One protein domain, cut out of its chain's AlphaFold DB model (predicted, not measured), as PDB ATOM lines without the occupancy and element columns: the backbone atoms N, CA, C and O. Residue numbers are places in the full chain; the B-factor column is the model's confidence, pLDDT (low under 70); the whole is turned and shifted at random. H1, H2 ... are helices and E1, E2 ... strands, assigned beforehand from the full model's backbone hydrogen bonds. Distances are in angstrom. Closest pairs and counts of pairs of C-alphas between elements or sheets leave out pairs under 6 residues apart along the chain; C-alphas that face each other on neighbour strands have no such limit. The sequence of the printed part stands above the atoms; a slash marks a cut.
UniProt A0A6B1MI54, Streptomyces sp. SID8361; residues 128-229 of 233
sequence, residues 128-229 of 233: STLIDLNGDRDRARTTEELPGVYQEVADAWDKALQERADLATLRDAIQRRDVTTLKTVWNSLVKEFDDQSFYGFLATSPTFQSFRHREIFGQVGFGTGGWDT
ATOM      1  N   SER A 128      73.038 -76.776   5.037       97.25
ATOM      2  CA  SER A 128      73.352 -77.837   6.000       97.25
ATOM      3  C   SER A 128      72.368 -77.816   7.165       97.25
ATOM      4  O   SER A 128      71.887 -76.744   7.535       97.25
ATOM      5  N   THR A 129      72.170 -78.967   7.793       98.19
ATOM      6  CA  THR A 129      71.428 -79.158   9.044       98.19
ATOM      7  C   THR A 129      72.398 -79.599  10.136       98.19
ATOM      8  O   THR A 129      73.313 -80.372   9.862       98.19
ATOM      9  N   LEU A 130      72.223 -79.090  11.356       97.81
ATOM     10  CA  LEU A 130      72.927 -79.556  12.551       97.81
ATOM     11  C   LEU A 130      71.886 -80.096  13.529       97.81
ATOM     12  O   LEU A 130      70.958 -79.369  13.882       97.81
ATOM     13  N   ILE A 131      72.068 -81.335  13.965       98.00
ATOM     14  CA  ILE A 131      71.329 -81.954  15.057       98.00
ATOM     15  C   ILE A 131      72.266 -81.976  16.266       98.00
ATOM     16  O   ILE A 131      73.376 -82.491  16.165       98.00
ATOM     17  N   ASP A 132      71.850 -81.365  17.374       97.38
ATOM     18  CA  ASP A 132      72.548 -81.421  18.665       97.38
ATOM     19  C   ASP A 132      71.601 -82.088  19.663       97.38
ATOM     20  O   ASP A 132      70.582 -81.501  20.038       97.38
ATOM     21  N   LEU A 133      71.887 -83.341  20.017       95.31
ATOM     22  CA  LEU A 133      71.051 -84.144  20.901       95.31
ATOM     23  C   LEU A 133      71.927 -84.763  21.989       95.31
ATOM     24  O   LEU A 133      72.839 -85.530  21.704       95.31
ATOM     25  N   ASN A 134      71.647 -84.429  23.251       92.81
ATOM     26  CA  ASN A 134      72.406 -84.905  24.414       92.81
ATOM     27  C   ASN A 134      73.929 -84.645  24.339       92.81
ATOM     28  O   ASN A 134      74.713 -85.362  24.956       92.81
ATOM     29  N   GLY A 135      74.349 -83.596  23.621       94.69
ATOM     30  CA  GLY A 135      75.755 -83.224  23.439       94.69
ATOM     31  C   GLY A 135      76.437 -83.874  22.231       94.69
ATOM     32  O   GLY A 135      77.540 -83.451  21.874       94.69
ATOM     33  N   ASP A 136      75.782 -84.836  21.575       94.31
ATOM     34  CA  ASP A 136      76.222 -85.394  20.298       94.31
ATOM     35  C   ASP A 136      75.773 -84.481  19.153       94.31
ATOM     36  O   ASP A 136      74.631 -84.017  19.110       94.31
ATOM     37  N   ARG A 137      76.693 -84.195  18.224       97.38
ATOM     38  CA  ARG A 137      76.496 -83.216  17.149       97.38
ATOM     39  C   ARG A 137      76.676 -83.841  15.778       97.38
ATOM     40  O   ARG A 137      77.808 -84.045  15.338       97.38
ATOM     41  N   ASP A 138      75.570 -84.005  15.067       97.38
ATOM     42  CA  ASP A 138      75.541 -84.532  13.707       97.38
ATOM     43  C   ASP A 138      75.239 -83.413  12.712       97.38
ATOM     44  O   ASP A 138      74.201 -82.750  12.782       97.38
ATOM     45  N   ARG A 139      76.146 -83.181  11.760       97.50
ATOM     46  CA  ARG A 139      75.925 -82.236  10.661       97.50
ATOM     47  C   ARG A 139      75.746 -82.998   9.360       97.50
ATOM     48  O   ARG A 139      76.619 -83.774   8.996       97.50
ATOM     49  N   ALA A 140      74.682 -82.680   8.634       97.44
ATOM     50  CA  ALA A 140      74.360 -83.317   7.364       97.44
ATOM     51  C   ALA A 140      73.819 -82.313   6.343       97.44
ATOM     52  O   ALA A 140      73.165 -81.323   6.688       97.44
ATOM     53  N   ARG A 141      74.101 -82.565   5.069       96.56
ATOM     54  CA  ARG A 141      73.531 -81.847   3.921       96.56
ATOM     55  C   ARG A 141      72.359 -82.603   3.312       96.56
ATOM     56  O   ARG A 141      71.436 -81.970   2.811       96.56
ATOM     57  N   THR A 142      72.390 -83.929   3.386       95.25
ATOM     58  CA  THR A 142      71.331 -84.822   2.909       95.25
ATOM     59  C   THR A 142      70.990 -85.852   3.981       95.25
ATOM     60  O   THR A 142      71.725 -86.008   4.955       95.25
ATOM     61  N   THR A 143      69.867 -86.547   3.824       93.38
ATOM     62  CA  THR A 143      69.432 -87.575   4.780       93.38
ATOM     63  C   THR A 143      70.441 -88.720   4.884       93.38
ATOM     64  O   THR A 143      70.665 -89.238   5.969       93.38
ATOM     65  N   GLU A 144      71.109 -89.074   3.785       94.44
ATOM     66  CA  GLU A 144      72.076 -90.178   3.721       94.44
ATOM     67  C   GLU A 144      73.380 -89.890   4.482       94.44
ATOM     68  O   GLU A 144      74.124 -90.815   4.797       94.44
ATOM     69  N   GLU A 145      73.676 -88.617   4.772       96.81
ATOM     70  CA  GLU A 145      74.836 -88.220   5.579       96.81
ATOM     71  C   GLU A 145      74.576 -88.349   7.091       96.81
ATOM     72  O   GLU A 145      75.520 -88.284   7.882       96.81
ATOM     73  N   LEU A 146      73.317 -88.514   7.514       96.62
ATOM     74  CA  LEU A 146      72.973 -88.681   8.923       96.62
ATOM     75  C   LEU A 146      73.320 -90.095   9.427       96.62
ATOM     76  O   LEU A 146      73.217 -91.069   8.679       96.62
ATOM     77  N   PRO A 147      73.674 -90.248  10.717       97.00
ATOM     78  CA  PRO A 147      73.802 -91.559  11.348       97.00
ATOM     79  C   PRO A 147      72.580 -92.466  11.132       97.00
ATOM     80  O   PRO A 147      71.436 -92.011  11.150       97.00
ATOM     81  N   GLY A 148      72.810 -93.777  11.014       96.44
ATOM     82  CA  GLY A 148      71.765 -94.753  10.663       96.44
ATOM     83  C   GLY A 148      70.519 -94.729  11.558       96.44
ATOM     84  O   GLY A 148      69.421 -94.979  11.072       96.44
ATOM     85  N   VAL A 149      70.654 -94.323  12.826       95.94
ATOM     86  CA  VAL A 149      69.527 -94.203  13.769       95.94
ATOM     87  C   VAL A 149      68.415 -93.272  13.266       95.94
ATOM     88  O   VAL A 149      67.244 -93.513  13.539       95.94
ATOM     89  N   TYR A 150      68.741 -92.226  12.498       96.94
ATOM     90  CA  TYR A 150      67.723 -91.327  11.948       96.94
ATOM     91  C   TYR A 150      66.924 -92.001  10.824       96.94
ATOM     92  O   TYR A 150      65.716 -91.783  10.727       96.94
ATOM     93  N   GLN A 151      67.566 -92.865  10.028       96.81
ATOM     94  CA  GLN A 151      66.880 -93.688   9.029       96.81
ATOM     95  C   GLN A 151      66.012 -94.758   9.701       96.81
ATOM     96  O   GLN A 151      64.869 -94.944   9.299       96.81
ATOM     97  N   GLU A 152      66.497 -95.388  10.775       96.94
ATOM     98  CA  GLU A 152      65.706 -96.343  11.567       96.94
ATOM     99  C   GLU A 152      64.422 -95.693  12.115       96.94
ATOM    100  O   GLU A 152      63.339 -96.273  12.028       96.94
ATOM    101  N   VAL A 153      64.515 -94.455  12.623       97.31
ATOM    102  CA  VAL A 153      63.351 -93.668  13.067       97.31
ATOM    103  C   VAL A 153      62.414 -93.320  11.901       97.31
ATOM    104  O   VAL A 153      61.195 -93.415  12.057       97.31
ATOM    105  N   ALA A 154      62.953 -92.934  10.740       96.94
ATOM    106  CA  ALA A 154      62.155 -92.634   9.548       96.94
ATOM    107  C   ALA A 154      61.372 -93.863   9.059       96.94
ATOM    108  O   ALA A 154      60.169 -93.768   8.804       96.94
ATOM    109  N   ASP A 155      62.030 -95.020   8.993       96.38
ATOM    110  CA  ASP A 155      61.433 -96.284   8.561       96.38
ATOM    111  C   ASP A 155      60.372 -96.765   9.558       96.38
ATOM    112  O   ASP A 155      59.293 -97.213   9.161       96.38
ATOM    113  N   ALA A 156      60.635 -96.630  10.864       96.88
ATOM    114  CA  ALA A 156      59.665 -96.946  11.909       96.88
ATOM    115  C   ALA A 156      58.395 -96.086  11.805       96.88
ATOM    116  O   ALA A 156      57.292 -96.603  12.020       96.88
ATOM    117  N   TRP A 157      58.550 -94.801  11.463       97.44
ATOM    118  CA  TRP A 157      57.459 -93.854  11.231       97.44
ATOM    119  C   TRP A 157      56.640 -94.166   9.994       97.44
ATOM    120  O   TRP A 157      55.419 -94.299  10.113       97.44
ATOM    121  N   ASP A 158      57.286 -94.336   8.842       96.56
ATOM    122  CA  ASP A 158      56.559 -94.688   7.624       96.56
ATOM    123  C   ASP A 158      55.798 -95.998   7.838       96.56
ATOM    124  O   ASP A 158      54.582 -96.035   7.666       96.56
ATOM    125  N   LYS A 159      56.459 -97.033   8.368       96.44
ATOM    126  CA  LYS A 159      55.824 -98.324   8.639       96.44
ATOM    127  C   LYS A 159      54.640 -98.219   9.610       96.44
ATOM    128  O   LYS A 159      53.604 -98.821   9.343       96.44
ATOM    129  N   ALA A 160      54.747 -97.431  10.687       96.38
ATOM    130  CA  ALA A 160      53.631 -97.218  11.616       96.38
ATOM    131  C   ALA A 160      52.405 -96.619  10.910       96.38
ATOM    132  O   ALA A 160      51.284 -97.080  11.121       96.38
ATOM    133  N   LEU A 161      52.612 -95.620  10.050       97.00
ATOM    134  CA  LEU A 161      51.529 -95.013   9.280       97.00
ATOM    135  C   LEU A 161      50.952 -95.962   8.221       97.00
ATOM    136  O   LEU A 161      49.737 -95.995   8.038       97.00
ATOM    137  N   GLN A 162      51.793 -96.729   7.521       96.12
ATOM    138  CA  GLN A 162      51.322 -97.695   6.524       96.12
ATOM    139  C   GLN A 162      50.459 -98.782   7.174       96.12
ATOM    140  O   GLN A 162      49.373 -99.076   6.684       96.12
ATOM    141  N   GLU A 163      50.921 -99.359   8.287       95.19
ATOM    142  CA  GLU A 163      50.265-100.504   8.928       95.19
ATOM    143  C   GLU A 163      49.035-100.111   9.748       95.19
ATOM    144  O   GLU A 163      48.074-100.876   9.799       95.19
ATOM    145  N   ARG A 164      49.054 -98.944  10.405       96.12
ATOM    146  CA  ARG A 164      47.996 -98.551  11.351       96.12
ATOM    147  C   ARG A 164      47.037 -97.493  10.825       96.12
ATOM    148  O   ARG A 164      45.930 -97.396  11.335       96.12
ATOM    149  N   ALA A 165      47.454 -96.694   9.847       95.75
ATOM    150  CA  ALA A 165      46.647 -95.597   9.313       95.75
ATOM    151  C   ALA A 165      46.312 -95.759   7.822       95.75
ATOM    152  O   ALA A 165      45.764 -94.835   7.226       95.75
ATOM    153  N   ASP A 166      46.650 -96.905   7.215       96.12
ATOM    154  CA  ASP A 166      46.392 -97.214   5.801       96.12
ATOM    155  C   ASP A 166      46.818 -96.060   4.865       96.12
ATOM    156  O   ASP A 166      46.094 -95.595   3.975       96.12
ATOM    157  N   LEU A 167      48.017 -95.528   5.137       95.69
ATOM    158  CA  LEU A 167      48.514 -94.285   4.549       95.69
ATOM    159  C   LEU A 167      48.533 -94.321   3.018       95.69
ATOM    160  O   LEU A 167      48.210 -93.317   2.377       95.69
ATOM    161  N   ALA A 168      48.924 -95.451   2.427       95.88
ATOM    162  CA  ALA A 168      48.930 -95.634   0.981       95.88
ATOM    163  C   ALA A 168      47.528 -95.455   0.379       95.88
ATOM    164  O   ALA A 168      47.373 -94.686  -0.574       95.88
ATOM    165  N   THR A 169      46.509 -96.090   0.965       97.06
ATOM    166  CA  THR A 169      45.122 -96.003   0.490       97.06
ATOM    167  C   THR A 169      44.568 -94.592   0.660       97.06
ATOM    168  O   THR A 169      43.961 -94.058  -0.269       97.06
ATOM    169  N   LEU A 170      44.831 -93.936   1.799       96.19
ATOM    170  CA  LEU A 170      44.434 -92.538   2.008       96.19
ATOM    171  C   LEU A 170      45.077 -91.596   0.982       96.19
ATOM    172  O   LEU A 170      44.388 -90.757   0.397       96.19
ATOM    173  N   ARG A 171      46.389 -91.726   0.738       94.94
ATOM    174  CA  ARG A 171      47.117 -90.887  -0.229       94.94
ATOM    175  C   ARG A 171      46.585 -91.069  -1.645       94.94
ATOM    176  O   ARG A 171      46.334 -90.072  -2.321       94.94
ATOM    177  N   ASP A 172      46.391 -92.310  -2.076       95.50
ATOM    178  CA  ASP A 172      45.833 -92.620  -3.392       95.50
ATOM    179  C   ASP A 172      44.398 -92.081  -3.534       95.50
ATOM    180  O   ASP A 172      44.081 -91.394  -4.509       95.50
ATOM    181  N   ALA A 173      43.548 -92.271  -2.519       96.31
ATOM    182  CA  ALA A 173      42.192 -91.732  -2.515       96.31
ATOM    183  C   ALA A 173      42.172 -90.192  -2.580       96.31
ATOM    184  O   ALA A 173      41.372 -89.620  -3.322       96.31
ATOM    185  N   ILE A 174      43.082 -89.503  -1.881       95.31
ATOM    186  CA  ILE A 174      43.238 -88.040  -1.965       95.31
ATOM    187  C   ILE A 174      43.672 -87.610  -3.372       95.31
ATOM    188  O   ILE A 174      43.092 -86.677  -3.933       95.31
ATOM    189  N   GLN A 175      44.664 -88.283  -3.960       93.50
ATOM    190  CA  GLN A 175      45.181 -87.963  -5.296       93.50
ATOM    191  C   GLN A 175      44.112 -88.152  -6.378       93.50
ATOM    192  O   GLN A 175      43.926 -87.279  -7.230       93.50
ATOM    193  N   ARG A 176      43.355 -89.253  -6.308       94.62
ATOM    194  CA  ARG A 176      42.240 -89.549  -7.222       94.62
ATOM    195  C   ARG A 176      40.955 -88.784  -6.890       94.62
ATOM    196  O   ARG A 176      40.021 -88.803  -7.689       94.62
ATOM    197  N   ARG A 177      40.902 -88.104  -5.737       95.00
ATOM    198  CA  ARG A 177      39.685 -87.518  -5.138       95.00
ATOM    199  C   ARG A 177      38.541 -88.527  -5.012       95.00
ATOM    200  O   ARG A 177      37.376 -88.199  -5.228       95.00
ATOM    201  N   ASP A 178      38.887 -89.757  -4.665       97.25
ATOM    202  CA  ASP A 178      37.952 -90.840  -4.387       97.25
ATOM    203  C   ASP A 178      37.359 -90.657  -2.985       97.25
ATOM    204  O   ASP A 178      37.850 -91.194  -1.991       97.25
ATOM    205  N   VAL A 179      36.309 -89.837  -2.909       97.88
ATOM    206  CA  VAL A 179      35.640 -89.479  -1.650       97.88
ATOM    207  C   VAL A 179      35.078 -90.712  -0.938       97.88
ATOM    208  O   VAL A 179      35.114 -90.768   0.289       97.88
ATOM    209  N   THR A 180      34.589 -91.707  -1.680       98.38
ATOM    210  CA  THR A 180      34.004 -92.924  -1.103       98.38
ATOM    211  C   THR A 180      35.056 -93.728  -0.351       98.38
ATOM    212  O   THR A 180      34.863 -94.040   0.828       98.38
ATOM    213  N   THR A 181      36.189 -94.019  -0.996       98.44
ATOM    214  CA  THR A 181      37.304 -94.733  -0.359       98.44
ATOM    215  C   THR A 181      37.883 -93.911   0.791       98.44
ATOM    216  O   THR A 181      38.019 -94.422   1.902       98.44
ATOM    217  N   LEU A 182      38.126 -92.612   0.566       98.12
ATOM    218  CA  LEU A 182      38.678 -91.706   1.575       98.12
ATOM    219  C   LEU A 182      37.832 -91.680   2.852       98.12
ATOM    220  O   LEU A 182      38.361 -91.851   3.946       98.12
ATOM    221  N   LYS A 183      36.509 -91.511   2.721       98.62
ATOM    222  CA  LYS A 183      35.594 -91.489   3.870       98.62
ATOM    223  C   LYS A 183      35.465 -92.850   4.539       98.62
ATOM    224  O   LYS A 183      35.302 -92.887   5.753       98.62
ATOM    225  N   THR A 184      35.539 -93.944   3.783       98.44
ATOM    226  CA  THR A 184      35.482 -95.300   4.349       98.44
ATOM    227  C   THR A 184      36.658 -95.539   5.292       98.44
ATOM    228  O   THR A 184      36.442 -95.908   6.444       98.44
ATOM    229  N   VAL A 185      37.880 -95.259   4.831       98.31
ATOM    230  CA  VAL A 185      39.096 -95.437   5.635       98.31
ATOM    231  C   VAL A 185      39.133 -94.432   6.787       98.31
ATOM    232  O   VAL A 185      39.214 -94.828   7.948       98.31
ATOM    233  N   TRP A 186      38.978 -93.134   6.500       98.50
ATOM    234  CA  TRP A 186      39.097 -92.084   7.516       98.50
ATOM    235  C   TRP A 186      38.096 -92.234   8.661       98.50
ATOM    236  O   TRP A 186      38.468 -92.139   9.825       98.50
ATOM    237  N   ASN A 187      36.828 -92.532   8.360       98.62
ATOM    238  CA  ASN A 187      35.816 -92.686   9.405       98.62
ATOM    239  C   ASN A 187      36.079 -93.907  10.309       98.62
ATOM    240  O   ASN A 187      35.554 -93.952  11.421       98.62
ATOM    241  N   SER A 188      36.834 -94.909   9.838       98.38
ATOM    242  CA  SER A 188      37.304 -96.011  10.684       98.38
ATOM    243  C   SER A 188      38.401 -95.531  11.630       98.38
ATOM    244  O   SER A 188      38.312 -95.777  12.828       98.38
ATOM    245  N   LEU A 189      39.376 -94.785  11.104       98.12
ATOM    246  CA  LEU A 189      40.492 -94.245  11.883       98.12
ATOM    247  C   LEU A 189      40.024 -93.287  12.976       98.12
ATOM    248  O   LEU A 189      40.512 -93.379  14.093       98.12
ATOM    249  N   VAL A 190      39.035 -92.430  12.696       98.25
ATOM    250  CA  VAL A 190      38.446 -91.551  13.722       98.25
ATOM    251  C   VAL A 190      37.940 -92.376  14.909       98.25
ATOM    252  O   VAL A 190      38.276 -92.084  16.044       98.25
ATOM    253  N   LYS A 191      37.200 -93.465  14.672       97.94
ATOM    254  CA  LYS A 191      36.695 -94.316  15.767       97.94
ATOM    255  C   LYS A 191      37.801 -95.025  16.544       97.94
ATOM    256  O   LYS A 191      37.593 -95.363  17.703       97.94
ATOM    257  N   GLU A 192      38.913 -95.330  15.886       97.19
ATOM    258  CA  GLU A 192      40.035 -96.036  16.499       97.19
ATOM    259  C   GLU A 192      40.936 -95.096  17.309       97.19
ATOM    260  O   GLU A 192      41.431 -95.493  18.363       97.19
ATOM    261  N   PHE A 193      41.136 -93.865  16.833       97.25
ATOM    262  CA  PHE A 193      42.210 -92.992  17.301       97.25
ATOM    263  C   PHE A 193      41.764 -91.706  18.008       97.25
ATOM    264  O   PHE A 193      42.625 -91.069  18.596       97.25
ATOM    265  N   ASP A 194      40.478 -91.332  18.008       97.38
ATOM    266  CA  ASP A 194      40.005 -90.064  18.614       97.38
ATOM    267  C   ASP A 194      40.404 -89.914  20.097       97.38
ATOM    268  O   ASP A 194      40.871 -88.863  20.521       97.38
ATOM    269  N   ASP A 195      40.320 -91.001  20.872       96.75
ATOM    270  CA  ASP A 195      40.695 -91.019  22.296       96.75
ATOM    271  C   ASP A 195      42.164 -91.441  22.540       96.75
ATOM    272  O   ASP A 195      42.574 -91.689  23.681       96.75
ATOM    273  N   GLN A 196      42.976 -91.573  21.484       96.94
ATOM    274  CA  GLN A 196      44.385 -91.956  21.578       96.94
ATOM    275  C   GLN A 196      45.293 -90.774  21.232       96.94
ATOM    276  O   GLN A 196      45.367 -90.350  20.087       96.94
ATOM    277  N   SER A 197      46.102 -90.350  22.209       97.69
ATOM    278  CA  SER A 197      47.157 -89.361  21.952       97.69
ATOM    279  C   SER A 197      48.163 -89.829  20.894       97.69
ATOM    280  O   SER A 197      48.436 -91.030  20.763       97.69
ATOM    281  N   PHE A 198      48.827 -88.891  20.227       97.50
ATOM    282  CA  PHE A 198      49.868 -89.174  19.252       97.50
ATOM    283  C   PHE A 198      51.037 -89.952  19.870       97.50
ATOM    284  O   PHE A 198      51.537 -90.914  19.281       97.50
ATOM    285  N   TYR A 199      51.431 -89.632  21.107       96.62
ATOM    286  CA  TYR A 199      52.413 -90.456  21.813       96.62
ATOM    287  C   TYR A 199      51.905 -91.876  22.057       96.62
ATOM    288  O   TYR A 199      52.664 -92.834  21.913       96.62
ATOM    289  N   GLY A 200      50.622 -92.028  22.396       96.12
ATOM    290  CA  GLY A 200      49.958 -93.323  22.495       96.12
ATOM    291  C   GLY A 200      50.061 -94.110  21.190       96.12
ATOM    292  O   GLY A 200      50.477 -95.267  21.217       96.12
ATOM    293  N   PHE A 201      49.775 -93.473  20.050       96.62
ATOM    294  CA  PHE A 201      49.911 -94.081  18.724       96.62
ATOM    295  C   PHE A 201      51.333 -94.616  18.483       96.62
ATOM    296  O   PHE A 201      51.509 -95.749  18.028       96.62
ATOM    297  N   LEU A 202      52.364 -93.845  18.834       95.75
ATOM    298  CA  LEU A 202      53.755 -94.283  18.689       95.75
ATOM    299  C   LEU A 202      54.108 -95.397  19.686       95.75
ATOM    300  O   LEU A 202      54.658 -96.426  19.303       95.75
ATOM    301  N   ALA A 203      53.771 -95.225  20.963       94.56
ATOM    302  CA  ALA A 203      54.133 -96.146  22.039       94.56
ATOM    303  C   ALA A 203      53.480 -97.529  21.899       94.56
ATOM    304  O   ALA A 203      54.084 -98.527  22.296       94.56
ATOM    305  N   THR A 204      52.276 -97.607  21.324       94.00
ATOM    306  CA  THR A 204      51.598 -98.884  21.060       94.00
ATOM    307  C   THR A 204      51.988 -99.506  19.718       94.00
ATOM    308  O   THR A 204      51.554-100.619  19.427       94.00
ATOM    309  N   SER A 205      52.797 -98.833  18.889       94.44
ATOM    310  CA  SER A 205      53.277 -99.402  17.627       94.44
ATOM    311  C   SER A 205      54.415-100.406  17.865       94.44
ATOM    312  O   SER A 205      55.404-100.073  18.531       94.44
ATOM    313  N   PRO A 206      54.371-101.618  17.275       92.50
ATOM    314  CA  PRO A 206      55.500-102.551  17.294       92.50
ATOM    315  C   PRO A 206      56.782-101.973  16.672       92.50
ATOM    316  O   PRO A 206      57.880-102.410  17.012       92.50
ATOM    317  N   THR A 207      56.663-100.976  15.791       91.94
ATOM    318  CA  THR A 207      57.804-100.339  15.116       91.94
ATOM    319  C   THR A 207      58.518 -99.293  15.980       91.94
ATOM    320  O   THR A 207      59.660 -98.961  15.690       91.94
ATOM    321  N   PHE A 208      57.900 -98.825  17.074       90.56
ATOM    322  CA  PHE A 208      58.419 -97.764  17.958       90.56
ATOM    323  C   PHE A 208      58.656 -98.213  19.412       90.56
ATOM    324  O   PHE A 208      58.665 -97.404  20.342       90.56
ATOM    325  N   GLN A 209      58.901 -99.505  19.641       82.25
ATOM    326  CA  GLN A 209      59.083-100.048  20.998       82.25
ATOM    327  C   GLN A 209      60.262 -99.407  21.753       82.25
ATOM    328  O   GLN A 209      60.192 -99.169  22.962       82.25
ATOM    329  N   SER A 210      61.334 -99.055  21.039       91.69
ATOM    330  CA  SER A 210      62.516 -98.416  21.620       91.69
ATOM    331  C   SER A 210      62.193 -97.024  22.175       91.69
ATOM    332  O   SER A 210      61.739 -96.139  21.448       91.69
ATOM    333  N   PHE A 211      62.476 -96.809  23.465       93.31
ATOM    334  CA  PHE A 211      62.381 -95.483  24.087       93.31
ATOM    335  C   PHE A 211      63.257 -94.462  23.350       93.31
ATOM    336  O   PHE A 211      62.780 -93.387  23.007       93.31
ATOM    337  N   ARG A 212      64.497 -94.845  23.018       94.19
ATOM    338  CA  ARG A 212      65.446 -93.988  22.294       94.19
ATOM    339  C   ARG A 212      64.894 -93.520  20.944       94.19
ATOM    340  O   ARG A 212      65.051 -92.358  20.603       94.19
ATOM    341  N   HIS A 213      64.217 -94.392  20.192       95.75
ATOM    342  CA  HIS A 213      63.611 -94.003  18.913       95.75
ATOM    343  C   HIS A 213      62.485 -92.982  19.097       95.75
ATOM    344  O   HIS A 213      62.414 -92.011  18.349       95.75
ATOM    345  N   ARG A 214      61.627 -93.169  20.108       96.06
ATOM    346  CA  ARG A 214      60.554 -92.213  20.432       96.06
ATOM    347  C   ARG A 214      61.098 -90.874  20.926       96.06
ATOM    348  O   ARG A 214      60.550 -89.838  20.571       96.06
ATOM    349  N   GLU A 215      62.177 -90.890  21.705       96.00
ATOM    350  CA  GLU A 215      62.859 -89.679  22.170       96.00
ATOM    351  C   GLU A 215      63.474 -88.898  21.000       96.00
ATOM    352  O   GLU A 215      63.202 -87.707  20.860       96.00
ATOM    353  N   ILE A 216      64.216 -89.569  20.109       97.00
ATOM    354  CA  ILE A 216      64.769 -88.952  18.892       97.00
ATOM    355  C   ILE A 216      63.640 -88.388  18.020       97.00
ATOM    356  O   ILE A 216      63.696 -87.223  17.627       97.00
ATOM    357  N   PHE A 217      62.586 -89.176  17.778       97.81
ATOM    358  CA  PHE A 217      61.435 -88.737  16.991       97.81
ATOM    359  C   PHE A 217      60.756 -87.501  17.598       97.81
ATOM    360  O   PHE A 217      60.417 -86.562  16.883       97.81
ATOM    361  N   GLY A 218      60.611 -87.471  18.923       97.44
ATOM    362  CA  GLY A 218      60.061 -86.325  19.635       97.44
ATOM    363  C   GLY A 218      60.918 -85.075  19.480       97.44
ATOM    364  O   GLY A 218      60.400 -84.039  19.087       97.44
ATOM    365  N   GLN A 219      62.224 -85.169  19.724       97.81
ATOM    366  CA  GLN A 219      63.097 -83.992  19.734       97.81
ATOM    367  C   GLN A 219      63.405 -83.454  18.331       97.81
ATOM    368  O   GLN A 219      63.450 -82.243  18.117       97.81
ATOM    369  N   VAL A 220      63.639 -84.341  17.358       97.38
ATOM    370  CA  VAL A 220      64.163 -83.955  16.034       97.38
ATOM    371  C   VAL A 220      63.518 -84.701  14.864       97.38
ATOM    372  O   VAL A 220      63.903 -84.490  13.707       97.38
ATOM    373  N   GLY A 221      62.537 -85.565  15.138       97.25
ATOM    374  CA  GLY A 221      61.937 -86.436  14.137       97.25
ATOM    375  C   GLY A 221      62.981 -87.413  13.612       97.25
ATOM    376  O   GLY A 221      63.664 -88.102  14.361       97.25
ATOM    377  N   PHE A 222      63.147 -87.414  12.301       96.19
ATOM    378  CA  PHE A 222      64.224 -88.106  11.591       96.19
ATOM    379  C   PHE A 222      65.156 -87.081  10.915       96.19
ATOM    380  O   PHE A 222      65.565 -87.239   9.771       96.19
ATOM    381  N   GLY A 223      65.428 -85.973  11.617       95.44
ATOM    382  CA  GLY A 223      66.305 -84.884  11.167       95.44
ATOM    383  C   GLY A 223      65.596 -83.706  10.492       95.44
ATOM    384  O   GLY A 223      66.257 -82.807   9.975       95.44
ATOM    385  N   THR A 224      64.260 -83.683  10.500       95.81
ATOM    386  CA  THR A 224      63.444 -82.670   9.799       95.81
ATOM    387  C   THR A 224      62.553 -81.819  10.710       95.81
ATOM    388  O   THR A 224      61.843 -80.936  10.223       95.81
ATOM    389  N   GLY A 225      62.645 -82.015  12.028       95.81
ATOM    390  CA  GLY A 225      61.886 -81.281  13.040       95.81
ATOM    391  C   GLY A 225      61.250 -82.225  14.056       95.81
ATOM    392  O   GLY A 225      60.818 -83.318  13.695       95.81
ATOM    393  N   GLY A 226      61.235 -81.800  15.319       96.88
ATOM    394  CA  GLY A 226      60.615 -82.538  16.415       96.88
ATOM    395  C   GLY A 226      59.089 -82.559  16.350       96.88
ATOM    396  O   GLY A 226      58.468 -81.734  15.680       96.88
ATOM    397  N   TRP A 227      58.521 -83.521  17.068       97.94
ATOM    398  CA  TRP A 227      57.091 -83.820  17.158       97.94
ATOM    399  C   TRP A 227      56.582 -83.885  18.604       97.94
ATOM    400  O   TRP A 227      55.401 -84.137  18.833       97.94
ATOM    401  N   ASP A 228      57.454 -83.684  19.593       96.19
ATOM    402  CA  ASP A 228      57.115 -83.815  21.011       96.19
ATOM    403  C   ASP A 228      56.051 -82.818  21.484       96.19
ATOM    404  O   ASP A 228      55.230 -83.156  22.334       96.19
ATOM    405  N   THR A 229      55.994 -81.624  20.892       96.50
ATOM    406  CA  THR A 229      54.931 -80.647  21.174       96.50
ATOM    407  C   THR A 229      53.540 -81.141  20.782       96.50
ATOM    408  O   THR A 229      52.561 -80.686  21.367       96.50
TER     409      THR A 229
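What this domain is: This is residues 128 to 229 of the 233 residues of a protein of Streptomyces sp. SID8361 (UniProt A0A6B1MI54). An elongated, open frame: a two-strand hairpin, E1 and E2, lies at one end, a helical hairpin, H2 and H3, at the other, and the long helix H1 runs between these ends. H5 crosses H1 near its start, and short H4 is near both. The 102 printed residues hold two strands, then five helices, E1 E2 H1 H2 H3 H4 H5; the sheet, E1 - E2, is antiparallel and the class is mostly helix. The whole is loose, with a radius of gyration of the C-alphas of 15.8 A and spans of 48 by 28 by 22 A.

How they stand to each other: Look first at the hairpin of E1, residues 129 to 133, and E2, residues 136 to 140, where N 131 and O 138 are 2.8 A apart, within hydrogen-bond range. H5, residues 211 to 220, touches H1, residues 148 to 165, through 149 to 153 alone, about perpendicular at 85 degrees; their closest C-alphas, Val 153 and His 213, are 5.9 A apart. Farther out, H2, residues 167 to 176, and H3, residues 179 to 193, touch as a hairpin, closest at C-alphas 173 and 182, 5.4 A. H4, residues 198 to 203, is close to H5 but not clearly touching, closest at C-alphas 202 and 214, 7.3 A. Every O i to N i+4 pair is within hydrogen-bond range in H1, H2, H4 and H5; in H3, 9 of 11 are.

Where its parts are: Find C-alpha 129 at (71.428, -79.158, 9.044), where E1 begins. H1 runs 25.2 A from C-alpha 148 at (71.765, -94.753, 10.663); H3 runs 20.4 A. H5 ends at C-alpha 220, (64.163, -83.955, 16.034).

The domain as a whole: The farthest C-alphas, Gly 135 and Thr 180, are 49.4 A apart. The printed part has no cut and no long link, and no printed residue has pLDDT under 70.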